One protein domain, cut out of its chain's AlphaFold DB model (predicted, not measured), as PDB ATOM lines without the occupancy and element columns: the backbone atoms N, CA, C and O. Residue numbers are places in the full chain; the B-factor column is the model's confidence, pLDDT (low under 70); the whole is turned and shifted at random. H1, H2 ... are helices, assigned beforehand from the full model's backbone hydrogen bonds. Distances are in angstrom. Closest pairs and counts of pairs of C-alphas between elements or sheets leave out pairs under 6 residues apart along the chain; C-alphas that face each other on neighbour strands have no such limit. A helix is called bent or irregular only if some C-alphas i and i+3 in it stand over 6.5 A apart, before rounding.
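This is residues 201 to 241 of the 241 residues of an uncharacterized protein of Gemmatimonadales bacterium (UniProt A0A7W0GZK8). Picture a long straight helix, H1, whose far end meets the side of a shorter helix, H2, set steeply across it, roughly as a T; a loop joins the two. Residues 201 to 214 of H1 stick out free and make much of the length. The printed part has 41 residues, with two named helices, H1 then H2, and no named strand, all helix in class. It is loose, with a radius of gyration of the C-alphas of 12.4 A, and elongated, spanning 38 by 20 by 16 A.

Find C-alpha 201 at (141.783, 135.136, 193.767); from there H1, residues 201 to 220, runs 28.3 A to C-alpha 220 at (136.858, 135.099, 165.890). H2, residues 228 to 240, covers 19.8 A and ends with C-alpha 240 at (127.913, 141.642, 159.181). H2 is irregular: C-alphas 229 and 232 are 7.3 A apart.

Look at Leu 220 and Ala 234, whose C-alphas, the closest of H1 and H2, are 6.3 A apart: the helices are close but not clearly touching. They run the same way at a steep tilt of 63 degrees. In H1 every O i to N i+4 pair is within hydrogen-bond range; in H2, 7 of 9 are.

The C-alphas of Pro 201 and Ala 239 are the two farthest apart, at 38.7 A. The printed part has no cut, and the link from H1 to H2 is short, with 7 residues. Mean pLDDT of the printed part is 83.4; residue 241, the chain's last, is under 70.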
ATOM      1  N   PRO A 201     143.061 135.388 194.436       86.50
ATOM      2  CA  PRO A 201     141.783 135.136 193.767       86.50
ATOM      3  C   PRO A 201     141.488 136.151 192.657       86.50
ATOM      4  O   PRO A 201     140.976 135.779 191.606       86.50
ATOM      5  N   LEU A 202     141.860 137.420 192.860       89.19
ATOM      6  CA  LEU A 202     141.727 138.460 191.840       89.19
ATOM      7  C   LEU A 202     142.617 138.137 190.636       89.19
ATOM      8  O   LEU A 202     142.149 138.172 189.507       89.19
ATOM      9  N   TRP A 203     143.876 137.768 190.878       91.31
ATOM     10  CA  TRP A 203     144.790 137.350 189.814       91.31
ATOM     11  C   TRP A 203     144.276 136.141 189.040       91.31
ATOM     12  O   TRP A 203     144.366 136.129 187.816       91.31
ATOM     13  N   LEU A 204     143.696 135.159 189.729       93.44
ATOM     14  CA  LEU A 204     143.126 133.973 189.101       93.44
ATOM     15  C   LEU A 204     141.936 134.325 188.198       93.44
ATOM     16  O   LEU A 204     141.886 133.871 187.057       93.44
ATOM     17  N   VAL A 205     141.018 135.176 188.667       93.56
ATOM     18  CA  VAL A 205     139.883 135.655 187.858       93.56
ATOM     19  C   VAL A 205     140.369 136.475 186.663       93.56
ATOM     20  O   VAL A 205     139.905 136.255 185.546       93.56
ATOM     21  N   THR A 206     141.333 137.373 186.869       93.69
ATOM     22  CA  THR A 206     141.936 138.179 185.800       93.69
ATOM     23  C   THR A 206     142.590 137.297 184.739       93.69
ATOM     24  O   THR A 206     142.361 137.512 183.551       93.69
ATOM     25  N   LEU A 207     143.353 136.278 185.145       95.50
ATOM     26  CA  LEU A 207     143.987 135.328 184.229       95.50
ATOM     27  C   LEU A 207     142.942 134.538 183.431       95.50
ATOM     28  O   LEU A 207     143.099 134.357 182.226       95.50
ATOM     29  N   LEU A 208     141.865 134.099 184.087       96.06
ATOM     30  CA  LEU A 208     140.785 133.348 183.450       96.06
ATOM     31  C   LEU A 208     140.029 134.208 182.428       96.06
ATOM     32  O   LEU A 208     139.770 133.751 181.315       96.06
ATOM     33  N   LEU A 209     139.736 135.467 182.765       95.69
ATOM     34  CA  LEU A 209     139.110 136.425 181.851       95.69
ATOM     35  C   LEU A 209     140.008 136.744 180.653       95.69
ATOM     36  O   LEU A 209     139.539 136.683 179.520       95.69
ATOM     37  N   LEU A 210     141.292 137.030 180.890       95.81
ATOM     38  CA  LEU A 210     142.271 137.266 179.827       95.81
ATOM     39  C   LEU A 210     142.393 136.050 178.913       95.81
ATOM     40  O   LEU A 210     142.271 136.196 177.704       95.81
ATOM     41  N   GLY A 211     142.551 134.851 179.476       95.69
ATOM     42  CA  GLY A 211     142.633 133.615 178.700       95.69
ATOM     43  C   GLY A 211     141.390 133.384 177.842       95.69
ATOM     44  O   GLY A 211     141.510 133.064 176.661       95.69
ATOM     45  N   THR A 212     140.201 133.625 178.401       92.50
ATOM     46  CA  THR A 212     138.930 133.487 177.672       92.50
ATOM     47  C   THR A 212     138.808 134.524 176.555       92.50
ATOM     48  O   THR A 212     138.442 134.176 175.434       92.50
ATOM     49  N   ALA A 213     139.154 135.785 176.823       93.25
ATOM     50  CA  ALA A 213     139.110 136.860 175.835       93.25
ATOM     51  C   ALA A 213     140.127 136.645 174.703       93.25
ATOM     52  O   ALA A 213     139.785 136.808 173.534       93.25
ATOM     53  N   THR A 214     141.356 136.230 175.027       93.25
ATOM     54  CA  THR A 214     142.384 135.889 174.035       93.25
ATOM     55  C   THR A 214     141.948 134.705 173.179       93.25
ATOM     56  O   THR A 214     142.076 134.762 171.959       93.25
ATOM     57  N   TRP A 215     141.391 133.656 173.788       91.56
ATOM     58  CA  TRP A 215     140.875 132.505 173.051       91.56
ATOM     59  C   TRP A 215     139.722 132.893 172.115       91.56
ATOM     60  O   TRP A 215     139.765 132.555 170.935       91.56
ATOM     61  N   LEU A 216     138.748 133.675 172.593       87.19
ATOM     62  CA  LEU A 216     137.654 134.190 171.762       87.19
ATOM     63  C   LEU A 216     138.167 135.059 170.610       87.19
ATOM     64  O   LEU A 216     137.713 134.896 169.482       87.19
ATOM     65  N   GLY A 217     139.133 135.945 170.868       87.00
ATOM     66  CA  GLY A 217     139.759 136.774 169.837       87.00
ATOM     67  C   GLY A 217     140.495 135.952 168.777       87.00
ATOM     68  O   GLY A 217     140.389 136.252 167.592       87.00
ATOM     69  N   LEU A 218     141.187 134.878 169.172       89.69
ATOM     70  CA  LEU A 218     141.849 133.960 168.237       89.69
ATOM     71  C   LEU A 218     140.848 133.152 167.400       89.69
ATOM     72  O   LEU A 218     141.076 132.954 166.208       89.69
ATOM     73  N   VAL A 219     139.743 132.711 168.006       85.88
ATOM     74  CA  VAL A 219     138.659 131.990 167.318       85.88
ATOM     75  C   VAL A 219     137.933 132.909 166.326       85.88
ATOM     76  O   VAL A 219     137.778 132.549 165.163       85.88
ATOM     77  N   LEU A 220     137.541 134.117 166.746       81.62
ATOM     78  CA  LEU A 220     136.858 135.099 165.890       81.62
ATOM     79  C   LEU A 220     137.783 135.726 164.837       81.62
ATOM     80  O   LEU A 220     137.319 136.125 163.773       81.62
ATOM     81  N   GLY A 221     139.087 135.804 165.109       82.75
ATOM     82  CA  GLY A 221     140.100 136.261 164.155       82.75
ATOM     83  C   GLY A 221     140.506 135.211 163.115       82.75
ATOM     84  O   GLY A 221     141.314 135.517 162.245       82.75
ATOM     85  N   GLY A 222     139.982 133.980 163.200       81.25
ATOM     86  CA  GLY A 222     140.270 132.899 162.250       81.25
ATOM     87  C   GLY A 222     141.625 132.205 162.447       81.25
ATOM     88  O   GLY A 222     142.033 131.409 161.605       81.25
ATOM     89  N   TYR A 223     142.324 132.475 163.553       81.88
ATOM     90  CA  TYR A 223     143.611 131.845 163.876       81.88
ATOM     91  C   TYR A 223     143.455 130.470 164.550       81.88
ATOM     92  O   TYR A 223     144.404 129.687 164.570       81.88
ATOM     93  N   LEU A 224     142.273 130.167 165.100       83.81
ATOM     94  CA  LEU A 224     141.924 128.871 165.690       83.81
ATOM     95  C   LEU A 224     140.621 128.318 165.090       83.81
ATOM     96  O   LEU A 224     139.739 129.098 164.726       83.81
ATOM     97  N   PRO A 225     140.460 126.982 165.012       78.19
ATOM     98  CA  PRO A 225     139.230 126.369 164.522       78.19
ATOM     99  C   PRO A 225     138.045 126.714 165.433       78.19
ATOM    100  O   PRO A 225     138.127 126.570 166.655       78.19
ATOM    101  N   VAL A 226     136.935 127.149 164.828       74.50
ATOM    102  CA  VAL A 226     135.724 127.532 165.565       74.50
ATOM    103  C   VAL A 226     135.041 126.286 166.137       74.50
ATOM    104  O   VAL A 226     134.658 125.394 165.368       74.50
ATOM    105  N   PRO A 227     134.847 126.215 167.465       76.12
ATOM    106  CA  PRO A 227     134.099 125.133 168.088       76.12
ATOM    107  C   PRO A 227     132.657 125.100 167.578       76.12
ATOM    108  O   PRO A 227     132.032 126.150 167.415       76.12
ATOM    109  N   ASP A 228     132.101 123.900 167.407       75.00
ATOM    110  CA  ASP A 228     130.724 123.682 166.941       75.00
ATOM    111  C   ASP A 228     129.654 124.585 167.604       75.00
ATOM    112  O   ASP A 228     128.831 125.129 166.867       75.00
ATOM    113  N   PRO A 229     129.655 124.845 168.933       76.06
ATOM    114  CA  PRO A 229     128.636 125.703 169.549       76.06
ATOM    115  C   PRO A 229     128.749 127.198 169.207       76.06
ATOM    116  O   PRO A 229     127.771 127.924 169.362       76.06
ATOM    117  N   LEU A 230     129.911 127.682 168.756       71.25
ATOM    118  CA  LEU A 230     130.129 129.099 168.418       71.25
ATOM    119  C   LEU A 230     130.036 129.379 166.916       71.25
ATOM    120  O   LEU A 230     130.039 130.541 166.507       71.25
ATOM    121  N   ARG A 231     129.927 128.329 166.094       72.88
ATOM    122  CA  ARG A 231     129.991 128.428 164.633       72.88
ATOM    123  C   ARG A 231     128.893 129.332 164.059       72.88
ATOM    124  O   ARG A 231     129.205 130.231 163.287       72.88
ATOM    125  N   GLY A 232     127.653 129.203 164.542       74.69
ATOM    126  CA  GLY A 232     126.535 130.048 164.093       74.69
ATOM    127  C   GLY A 232     126.666 131.535 164.459       74.69
ATOM    128  O   GLY A 232     126.210 132.393 163.709       74.69
ATOM    129  N   PHE A 233     127.317 131.866 165.581       73.69
ATOM    130  CA  PHE A 233     127.569 133.261 165.964       73.69
ATOM    131  C   PHE A 233     128.735 133.865 165.171       73.69
ATOM    132  O   PHE A 233     128.649 135.010 164.733       73.69
ATOM    133  N   ALA A 234     129.805 133.095 164.961       70.12
ATOM    134  CA  ALA A 234     130.956 133.530 164.175       70.12
ATOM    135  C   ALA A 234     130.574 133.808 162.711       70.12
ATOM    136  O   ALA A 234     130.941 134.850 162.177       70.12
ATOM    137  N   GLU A 235     129.776 132.932 162.091       74.94
ATOM    138  CA  GLU A 235     129.265 133.120 160.726       74.94
ATOM    139  C   GLU A 235     128.380 134.366 160.598       74.94
ATOM    140  O   GLU A 235     128.537 135.127 159.646       74.94
ATOM    141  N   TRP A 236     127.497 134.620 161.573       79.00
ATOM    142  CA  TRP A 236     126.699 135.849 161.612       79.00
ATOM    143  C   TRP A 236     127.581 137.097 161.732       79.00
ATOM    144  O   TRP A 236     127.423 138.028 160.949       79.00
ATOM    145  N   TRP A 237     128.541 137.090 162.664       74.12
ATOM    146  CA  TRP A 237     129.447 138.213 162.914       74.12
ATOM    147  C   TRP A 237     130.312 138.549 161.695       74.12
ATOM    148  O   TRP A 237     130.435 139.720 161.334       74.12
ATOM    149  N   TRP A 238     130.867 137.535 161.024       76.31
ATOM    150  CA  TRP A 238     131.644 137.710 159.794       76.31
ATOM    151  C   TRP A 238     130.798 138.124 158.590       76.31
ATOM    152  O   TRP A 238     131.322 138.783 157.703       76.31
ATOM    153  N   ALA A 239     129.512 137.772 158.544       76.94
ATOM    154  CA  ALA A 239     128.609 138.224 157.484       76.94
ATOM    155  C   ALA A 239     128.168 139.692 157.649       76.94
ATOM    156  O   ALA A 239     127.742 140.315 156.677       76.94
ATOM    157  N   THR A 240     128.234 140.235 158.870       75.75
ATOM    158  CA  THR A 240     127.913 141.642 159.181       75.75
ATOM    159  C   THR A 240     129.099 142.610 159.113       75.75
ATOM    160  O   THR A 240     128.877 143.819 159.202       75.75
ATOM    161  N   LEU A 241     130.326 142.101 158.988       61.53
ATOM    162  CA  LEU A 241     131.572 142.870 158.853       61.53
ATOM    163  C   LEU A 241     131.932 143.070 157.379       61.53
ATOM    164  O   LEU A 241     132.376 144.192 157.048       61.53
TER     165      LEU A 241